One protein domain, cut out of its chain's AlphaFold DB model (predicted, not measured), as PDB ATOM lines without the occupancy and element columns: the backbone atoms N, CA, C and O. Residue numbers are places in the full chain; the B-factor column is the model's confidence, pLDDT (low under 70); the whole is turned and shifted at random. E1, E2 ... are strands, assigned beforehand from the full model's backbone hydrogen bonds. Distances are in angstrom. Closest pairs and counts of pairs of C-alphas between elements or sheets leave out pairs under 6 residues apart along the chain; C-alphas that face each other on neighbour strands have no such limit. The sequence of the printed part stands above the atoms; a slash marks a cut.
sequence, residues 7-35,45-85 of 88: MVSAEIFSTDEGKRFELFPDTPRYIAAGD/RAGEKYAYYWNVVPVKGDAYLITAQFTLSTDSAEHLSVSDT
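Overview. This is residues 7 to 35 and 45 to 85 of the 88 residues of an uncharacterized protein of Kosakonia sp. SMBL-WEM22 (UniProt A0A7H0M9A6). Look for one long, twisted antiparallel sheet of five strands, a single wall with no named helix over either face. Its longest strand, E4, runs on past E3 and pairs there with the short strand E5, while a stretch with no named element, residues 24 to 35, leads away from E2 to the cut. The printed part has 70 residues; along the chain come E1, E2, E3, E4 and E5, and across the sheet the order is E2, E1, E3, E4, E5. The class is all strand, and the whole is loose, with a radius of gyration of the C-alphas of 14.8 A and spans of 49 by 27 by 20 A.

Along the chain. Find C-alpha 64 at (274.822, 303.136, 409.151); from there E4, residues 64 to 74, runs 32.7 A to C-alpha 74 at (283.112, 286.697, 382.069). E3 is residues 49 to 57, 26.6 A long. E1, residues 7 to 14, begins at C-alpha 7 at (266.929, 298.553, 405.983) and is 21.1 A long. E2 is residues 18 to 23, 17.1 A, and E5 is residues 80 to 84, 13.7 A.

Arrangement. Begin at the hairpin of E3 and E4, at 158 degrees between directions, where N 52 and O 68 are 2.8 A apart. E4 and E5 form a hairpin at 139 degrees, with N 81 and O 73 at 2.8 A; E3, E4 and E5 are a meander, each strand the antiparallel neighbour of the one before. On the other side of E3, E1 is antiparallel at 167 degrees, with N 11 and O 53 at 2.8 A. E1 and E2 form a hairpin at 168 degrees, with N 20 and O 12 at 2.8 A. E2 and E5 are the edge strands, and they are apart.

Size, cuts and confidence. The C-alphas of Lys 60 and Ser 76 are the two farthest apart, at 49.3 A. Residues 36 to 44 are not printed; C-alphas 35 and 45 are 23.6 A apart across this cut. Of the links printed whole, none is long. The mean pLDDT of the printed part is 88.9, and no printed residue is under 70.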
ATOM      1  N   MET A   7     266.461 298.010 407.253       94.19
ATOM      2  CA  MET A   7     266.929 298.553 405.983       94.19
ATOM      3  C   MET A   7     265.842 299.443 405.384       94.19
ATOM      4  O   MET A   7     264.722 298.982 405.152       94.19
ATOM      5  N   VAL A   8     266.171 300.708 405.135       93.94
ATOM      6  CA  VAL A   8     265.222 301.729 404.650       93.94
ATOM      7  C   VAL A   8     265.472 302.137 403.205       93.94
ATOM      8  O   VAL A   8     264.564 302.630 402.540       93.94
ATOM      9  N   SER A   9     266.681 301.904 402.699       92.44
ATOM     10  CA  SER A   9     267.019 302.142 401.302       92.44
ATOM     11  C   SER A   9     268.207 301.303 400.860       92.44
ATOM     12  O   SER A   9     268.975 300.785 401.681       92.44
ATOM     13  N   ALA A  10     268.358 301.196 399.548       92.12
ATOM     14  CA  ALA A  10     269.552 300.679 398.922       92.12
ATOM     15  C   ALA A  10     269.918 301.501 397.690       92.12
ATOM     16  O   ALA A  10     269.056 302.010 396.974       92.12
ATOM     17  N   GLU A  11     271.212 301.618 397.439       91.94
ATOM     18  CA  GLU A  11     271.757 302.354 396.310       91.94
ATOM     19  C   GLU A  11     272.797 301.489 395.615       91.94
ATOM     20  O   GLU A  11     273.598 300.823 396.269       91.94
ATOM     21  N   ILE A  12     272.790 301.525 394.289       90.94
ATOM     22  CA  ILE A  12     273.795 300.899 393.441       90.94
ATOM     23  C   ILE A  12     274.376 301.961 392.523       90.94
ATOM     24  O   ILE A  12     273.657 302.770 391.937       90.94
ATOM     25  N   PHE A  13     275.685 301.916 392.357       89.88
ATOM     26  CA  PHE A  13     276.403 302.675 391.354       89.88
ATOM     27  C   PHE A  13     277.125 301.703 390.428       89.88
ATOM     28  O   PHE A  13     277.795 300.794 390.912       89.88
ATOM     29  N   SER A  14     276.989 301.912 389.122       86.38
ATOM     30  CA  SER A  14     277.818 301.297 388.082       86.38
ATOM     31  C   SER A  14     278.665 302.379 387.430       86.38
ATOM     32  O   SER A  14     278.233 303.535 387.369       86.38
ATOM     33  N   THR A  15     279.838 302.017 386.915       76.81
ATOM     34  CA  THR A  15     280.698 302.985 386.211       76.81
ATOM     35  C   THR A  15     280.006 303.505 384.949       76.81
ATOM     36  O   THR A  15     279.984 304.718 384.738       76.81
ATOM     37  N   ASP A  16     279.345 302.622 384.194       74.94
ATOM     38  CA  ASP A  16     278.768 302.991 382.898       74.94
ATOM     39  C   ASP A  16     277.269 303.330 382.964       74.94
ATOM     40  O   ASP A  16     276.785 304.174 382.211       74.94
ATOM     41  N   GLU A  17     276.505 302.711 383.874       73.75
ATOM     42  CA  GLU A  17     275.055 302.959 383.998       73.75
ATOM     43  C   GLU A  17     274.683 304.060 385.010       73.75
ATOM     44  O   GLU A  17     273.515 304.447 385.109       73.75
ATOM     45  N   GLY A  18     275.653 304.577 385.767       76.44
ATOM     46  CA  GLY A  18     275.420 305.590 386.793       76.44
ATOM     47  C   GLY A  18     274.752 305.043 388.062       76.44
ATOM     48  O   GLY A  18     274.925 303.881 388.434       76.44
ATOM     49  N   LYS A  19     274.024 305.910 388.780       81.88
ATOM     50  CA  LYS A  19     273.403 305.609 390.081       81.88
ATOM     51  C   LYS A  19     271.957 305.140 389.917       81.88
ATOM     52  O   LYS A  19     271.149 305.848 389.319       81.88
ATOM     53  N   ARG A  20     271.590 304.034 390.566       82.56
ATOM     54  CA  ARG A  20     270.194 303.688 390.878       82.56
ATOM     55  C   ARG A  20     269.965 303.647 392.383       82.56
ATOM     56  O   ARG A  20     270.878 303.412 393.172       82.56
ATOM     57  N   PHE A  21     268.723 303.898 392.770       84.31
ATOM     58  CA  PHE A  21     268.319 304.049 394.157       84.31
ATOM     59  C   PHE A  21     266.920 303.481 394.365       84.31
ATOM     60  O   PHE A  21     266.016 303.791 393.590       84.31
ATOM     61  N   GLU A  22     266.743 302.690 395.419       84.25
ATOM     62  CA  GLU A  22     265.449 302.158 395.832       84.25
ATOM     63  C   GLU A  22     265.187 302.492 397.305       84.25
ATOM     64  O   GLU A  22     266.026 302.262 398.181       84.25
ATOM     65  N   LEU A  23     264.009 303.061 397.572       84.88
ATOM     66  CA  LEU A  23     263.515 303.361 398.915       84.88
ATOM     67  C   LEU A  23     262.519 302.288 399.355       84.88
ATOM     68  O   LEU A  23     261.691 301.845 398.563       84.88
ATOM     69  N   PHE A  24     262.513 301.976 400.650       84.31
ATOM     70  CA  PHE A  24     261.515 301.112 401.289       84.31
ATOM     71  C   PHE A  24     260.675 301.908 402.300       84.31
ATOM     72  O   PHE A  24     260.691 301.582 403.490       84.31
ATOM     73  N   PRO A  25     259.966 302.974 401.878       72.88
ATOM     74  CA  PRO A  25     259.315 303.891 402.813       72.88
ATOM     75  C   PRO A  25     258.200 303.201 403.608       72.88
ATOM     76  O   PRO A  25     258.084 303.412 404.812       72.88
ATOM     77  N   ASP A  26     257.439 302.318 402.957       79.88
ATOM     78  CA  ASP A  26     256.266 301.677 403.562       79.88
ATOM     79  C   ASP A  26     256.584 300.319 404.200       79.88
ATOM     80  O   ASP A  26     255.877 299.854 405.094       79.88
ATOM     81  N   THR A  27     257.654 299.660 403.749       83.75
ATOM     82  CA  THR A  27     258.031 298.310 404.196       83.75
ATOM     83  C   THR A  27     259.541 298.181 404.402       83.75
ATOM     84  O   THR A  27     260.221 297.490 403.636       83.75
ATOM     85  N   PRO A  28     260.094 298.815 405.456       85.81
ATOM     86  CA  PRO A  28     261.492 298.634 405.813       85.81
ATOM     87  C   PRO A  28     261.804 297.150 406.008       85.81
ATOM     88  O   PRO A  28     261.036 296.423 406.648       85.81
ATOM     89  N   ARG A  29     262.927 296.688 405.462       88.50
ATOM     90  CA  ARG A  29     263.258 295.259 405.437       88.50
ATOM     91  C   ARG A  29     264.199 294.898 406.574       88.50
ATOM     92  O   ARG A  29     265.198 295.573 406.801       88.50
ATOM     93  N   TYR A  30     263.912 293.799 407.256       92.62
ATOM     94  CA  TYR A  30     264.875 293.148 408.137       92.62
ATOM     95  C   TYR A  30     265.490 291.958 407.400       92.62
ATOM     96  O   TYR A  30     264.754 291.131 406.868       92.62
ATOM     97  N   ILE A  31     266.821 291.877 407.382       91.19
ATOM     98  CA  ILE A  31     267.577 290.743 406.836       91.19
ATOM     99  C   ILE A  31     268.426 290.160 407.966       91.19
ATOM    100  O   ILE A  31     269.206 290.885 408.606       91.19
ATOM    101  N   ALA A  32     268.272 288.864 408.244       91.56
ATOM    102  CA  ALA A  32     269.002 288.220 409.327       91.56
ATOM    103  C   ALA A  32     270.515 288.232 409.049       91.56
ATOM    104  O   ALA A  32     270.977 288.391 407.920       91.56
ATOM    105  N   ALA A  33     271.328 288.165 410.103       88.38
ATOM    106  CA  ALA A  33     272.771 288.051 409.918       88.38
ATOM    107  C   ALA A  33     273.108 286.699 409.267       88.38
ATOM    108  O   ALA A  33     272.650 285.669 409.747       88.38
ATOM    109  N   GLY A  34     273.910 286.719 408.201       88.75
ATOM    110  CA  GLY A  34     274.250 285.531 407.408       88.75
ATOM    111  C   GLY A  34     273.394 285.348 406.151       88.75
ATOM    112  O   GLY A  34     273.832 284.656 405.239       88.75
ATOM    113  N   ASP A  35     272.243 286.018 406.062       92.62
ATOM    114  CA  ASP A  35     271.398 285.983 404.868       92.62
ATOM    115  C   ASP A  35     271.900 286.945 403.779       92.62
ATOM    116  O   ASP A  35     272.579 287.942 404.047       92.62
ATOM    117  N   ARG A  45     276.159 293.495 384.345       85.81
ATOM    118  CA  ARG A  45     276.956 293.355 383.128       85.81
ATOM    119  C   ARG A  45     278.385 292.967 383.473       85.81
ATOM    120  O   ARG A  45     278.957 293.441 384.452       85.81
ATOM    121  N   ALA A  46     278.960 292.103 382.647       87.81
ATOM    122  CA  ALA A  46     280.373 291.774 382.729       87.81
ATOM    123  C   ALA A  46     281.229 292.990 382.338       87.81
ATOM    124  O   ALA A  46     280.865 293.747 381.443       87.81
ATOM    125  N   GLY A  47     282.367 293.159 383.006       84.88
ATOM    126  CA  GLY A  47     283.279 294.293 382.857       84.88
ATOM    127  C   GLY A  47     282.963 295.480 383.771       84.88
ATOM    128  O   GLY A  47     283.850 296.293 384.026       84.88
ATOM    129  N   GLU A  48     281.747 295.556 384.318       87.31
ATOM    130  CA  GLU A  48     281.320 296.668 385.167       87.31
ATOM    131  C   GLU A  48     281.815 296.539 386.608       87.31
ATOM    132  O   GLU A  48     281.843 295.454 387.202       87.31
ATOM    133  N   LYS A  49     282.123 297.700 387.196       89.88
ATOM    134  CA  LYS A  49     282.361 297.853 388.631       89.88
ATOM    135  C   LYS A  49     281.104 298.374 389.298       89.88
ATOM    136  O   LYS A  49     280.591 299.424 388.903       89.88
ATOM    137  N   TYR A  50     280.681 297.678 390.341       90.31
ATOM    138  CA  TYR A  50     279.509 298.007 391.126       90.31
ATOM    139  C   TYR A  50     279.890 298.402 392.546       90.31
ATOM    140  O   TYR A  50     280.721 297.755 393.186       90.31
ATOM    141  N   ALA A  51     279.225 299.433 393.056       91.94
ATOM    142  CA  ALA A  51     279.234 299.786 394.466       91.94
ATOM    143  C   ALA A  51     277.798 299.796 394.993       91.94
ATOM    144  O   ALA A  51     276.960 300.558 394.510       91.94
ATOM    145  N   TYR A  52     277.527 298.940 395.973       92.44
ATOM    146  CA  TYR A  52     276.252 298.842 396.667       92.44
ATOM    147  C   TYR A  52     276.339 299.420 398.068       92.44
ATOM    148  O   TYR A  52     277.321 299.220 398.786       92.44
ATOM    149  N   TYR A  53     275.259 300.081 398.461       93.12
ATOM    150  CA  TYR A  53     275.084 300.706 399.758       93.12
ATOM    151  C   TYR A  53     273.690 300.363 400.268       93.12
ATOM    152  O   TYR A  53     272.701 300.702 399.628       93.12
ATOM    153  N   TRP A  54     273.591 299.718 401.425       94.06
ATOM    154  CA  TRP A  54     272.322 299.476 402.108       94.06
ATOM    155  C   TRP A  54     272.261 300.320 403.370       94.06
ATOM    156  O   TRP A  54     273.103 300.172 404.258       94.06
ATOM    157  N   ASN A  55     271.258 301.190 403.457       94.25
ATOM    158  CA  ASN A  55     271.069 302.071 404.599       94.25
ATOM    159  C   ASN A  55     270.223 301.383 405.665       94.25
ATOM    160  O   ASN A  55     269.075 301.001 405.411       94.25
ATOM    161  N   VAL A  56     270.807 301.221 406.850       94.88
ATOM    162  CA  VAL A  56     270.205 300.525 407.979       94.88
ATOM    163  C   VAL A  56     270.024 301.489 409.142       94.88
ATOM    164  O   VAL A  56     270.965 302.126 409.611       94.88
ATOM    165  N   VAL A  57     268.793 301.552 409.638       95.56
ATOM    166  CA  VAL A  57     268.417 302.301 410.831       95.56
ATOM    167  C   VAL A  57     268.339 301.326 412.007       95.56
ATOM    168  O   VAL A  57     267.523 300.394 411.969       95.56
ATOM    169  N   PRO A  58     269.168 301.499 413.049       94.50
ATOM    170  CA  PRO A  58     269.114 300.634 414.211       94.50
ATOM    171  C   PRO A  58     267.980 301.009 415.166       94.50
ATOM    172  O   PRO A  58     267.410 302.095 415.103       94.50
ATOM    173  N   VAL A  59     267.681 300.114 416.113       93.25
ATOM    174  CA  VAL A  59     266.724 300.395 417.204       93.25
ATOM    175  C   VAL A  59     267.214 301.547 418.090       93.25
ATOM    176  O   VAL A  59     266.417 302.321 418.614       93.25
ATOM    177  N   LYS A  60     268.536 301.655 418.276       93.62
ATOM    178  CA  LYS A  60     269.199 302.713 419.042       93.62
ATOM    179  C   LYS A  60     270.536 303.061 418.394       93.62
ATOM    180  O   LYS A  60     271.283 302.156 418.028       93.62
ATOM    181  N   GLY A  61     270.857 304.351 418.367       92.56
ATOM    182  CA  GLY A  61     272.080 304.882 417.770       92.56
ATOM    183  C   GLY A  61     271.836 305.436 416.371       92.56
ATOM    184  O   GLY A  61     270.688 305.582 415.949       92.56
ATOM    185  N   ASP A  62     272.927 305.744 415.682       95.19
ATOM    186  CA  ASP A  62     272.884 306.381 414.371       95.19
ATOM    187  C   ASP A  62     272.718 305.357 413.246       95.19
ATOM    188  O   ASP A  62     273.150 304.205 413.347       95.19
ATOM    189  N   ALA A  63     272.088 305.797 412.157       94.50
ATOM    190  CA  ALA A  63     272.009 305.015 410.931       94.50
ATOM    191  C   ALA A  63     273.412 304.708 410.389       94.50
ATOM    192  O   ALA A  63     274.343 305.502 410.540       94.50
ATOM    193  N   TYR A  64     273.555 303.563 409.731       94.44
ATOM    194  CA  TYR A  64     274.822 303.136 409.151       94.44
ATOM    195  C   TYR A  64     274.620 302.474 407.789       94.44
ATOM    196  O   TYR A  64     273.528 302.022 407.438       94.44
ATOM    197  N   LEU A  65     275.704 302.417 407.016       93.81
ATOM    198  CA  LEU A  65     275.727 301.788 405.703       93.81
ATOM    199  C   LEU A  65     276.404 300.423 405.789       93.81
ATOM    200  O   LEU A  65     277.508 300.301 406.315       93.81
ATOM    201  N   ILE A  66     275.759 299.411 405.221       93.38
ATOM    202  CA  ILE A  66     276.455 298.207 404.770       93.38
ATOM    203  C   ILE A  66     276.883 298.477 403.333       93.38
ATOM    204  O   ILE A  66     276.074 298.964 402.543       93.38
ATOM    205  N   THR A  67     278.133 298.186 402.987       93.62
ATOM    206  CA  THR A  67     278.663 298.442 401.646       93.62
ATOM    207  C   THR A  67     279.242 297.180 401.029       93.62
ATOM    208  O   THR A  67     279.736 296.298 401.732       93.62
ATOM    209  N   ALA A  68     279.166 297.089 399.705       92.50
ATOM    210  CA  ALA A  68     279.842 296.062 398.926       92.50
ATOM    211  C   ALA A  68     280.375 296.681 397.636       92.50
ATOM    212  O   ALA A  68     279.662 297.430 396.969       92.50
ATOM    213  N   GLN A  69     281.617 296.366 397.279       93.19
ATOM    214  CA  GLN A  69     282.212 296.771 396.010       93.19
ATOM    215  C   GLN A  69     282.717 295.538 395.283       93.19
ATOM    216  O   GLN A  69     283.485 294.754 395.841       93.19
ATOM    217  N   PHE A  70     282.274 295.357 394.046       91.94
ATOM    218  CA  PHE A  70     282.644 294.187 393.268       91.94
ATOM    219  C   PHE A  70     282.700 294.489 391.779       91.94
ATOM    220  O   PHE A  70     282.053 295.405 391.277       91.94
ATOM    221  N   THR A  71     283.470 293.679 391.064       91.19
ATOM    222  CA  THR A  71     283.470 293.648 389.601       91.19
ATOM    223  C   THR A  71     282.914 292.314 389.140       91.19
ATOM    224  O   THR A  71     283.202 291.274 389.737       91.19
ATOM    225  N   LEU A  72     282.122 292.345 388.074       89.69
ATOM    226  CA  LEU A  72     281.708 291.136 387.376       89.69
ATOM    227  C   LEU A  72     282.564 290.951 386.139       89.69
ATOM    228  O   LEU A  72     282.798 291.895 385.394       89.69
ATOM    229  N   SER A  73     283.017 289.733 385.894       88.81
ATOM    230  CA  SER A  73     283.754 289.387 384.682       88.81
ATOM    231  C   SER A  73     283.217 288.095 384.093       88.81
ATOM    232  O   SER A  73     282.637 287.268 384.798       88.81
ATOM    233  N   THR A  74     283.409 287.934 382.790       90.62
ATOM    234  CA  THR A  74     283.112 286.697 382.069       90.62
ATOM    235  C   THR A  74     284.374 286.179 381.406       90.62
ATOM    236  O   THR A  74     285.175 286.968 380.897       90.62
ATOM    237  N   ASP A  75     284.565 284.864 381.416       88.69
ATOM    238  CA  ASP A  75     285.626 284.227 380.637       88.69
ATOM    239  C   ASP A  75     285.194 283.998 379.174       88.69
ATOM    240  O   ASP A  75     284.080 284.329 378.761       88.69
ATOM    241  N   SER A  76     286.090 283.432 378.362       89.38
ATOM    242  CA  SER A  76     285.808 283.105 376.957       89.38
ATOM    243  C   SER A  76     284.753 282.005 376.770       89.38
ATOM    244  O   SER A  76     284.349 281.754 375.639       89.38
ATOM    245  N   ALA A  77     284.353 281.325 377.846       92.25
ATOM    246  CA  ALA A  77     283.292 280.324 377.880       92.25
ATOM    247  C   ALA A  77     281.995 280.875 378.512       92.25
ATOM    248  O   ALA A  77     281.093 280.100 378.815       92.25
ATOM    249  N   GLU A  78     281.898 282.199 378.692       84.81
ATOM    250  CA  GLU A  78     280.756 282.910 379.285       84.81
ATOM    251  C   GLU A  78     280.483 282.576 380.761       84.81
ATOM    252  O   GLU A  78     279.416 282.896 381.293       84.81
ATOM    253  N   HIS A  79     281.448 281.996 381.479       89.88
ATOM    254  CA  HIS A  79     281.300 281.810 382.917       89.88
ATOM    255  C   HIS A  79     281.432 283.144 383.641       89.88
ATOM    256  O   HIS A  79     282.447 283.833 383.530       89.88
ATOM    257  N   LEU A  80     280.410 283.479 384.427       87.75
ATOM    258  CA  LEU A  80     280.401 284.663 385.272       87.75
ATOM    259  C   LEU A  80     281.250 284.435 386.528       87.75
ATOM    260  O   LEU A  80     281.103 283.426 387.219       87.75
ATOM    261  N   SER A  81     282.081 285.414 386.873       91.00
ATOM    262  CA  SER A  81     282.802 285.454 388.143       91.00
ATOM    263  C   SER A  81     282.683 286.824 388.809       91.00
ATOM    264  O   SER A  81     282.461 287.841 388.150       91.00
ATOM    265  N   VAL A  82     282.795 286.828 390.137       91.19
ATOM    266  CA  VAL A  82     282.707 288.019 390.991       91.19
ATOM    267  C   VAL A  82     284.060 288.215 391.661       91.19
ATOM    268  O   VAL A  82     284.593 287.271 392.246       91.19
ATOM    269  N   SER A  83     284.598 289.431 391.629       91.69
ATOM    270  CA  SER A  83     285.787 289.804 392.398       91.69
ATOM    271  C   SER A  83     285.474 290.926 393.384       91.69
ATOM    272  O   SER A  83     284.822 291.908 393.031       91.69
ATOM    273  N   ASP A  84     285.933 290.770 394.628       87.19
ATOM    274  CA  ASP A  84     285.869 291.816 395.654       87.19
ATOM    275  C   ASP A  84     286.908 292.896 395.340       87.19
ATOM    276  O   ASP A  84     288.101 292.610 395.214       87.19
ATOM    277  N   THR A  85     286.447 294.137 395.202       78.19
ATOM    278  CA  THR A  85     287.305 295.300 394.936       78.19
ATOM    279  C   THR A  85     287.275 296.316 396.070       78.19
ATOM    280  O   THR A  85     287.696 297.459 395.891       78.19
TER     281      THR A  85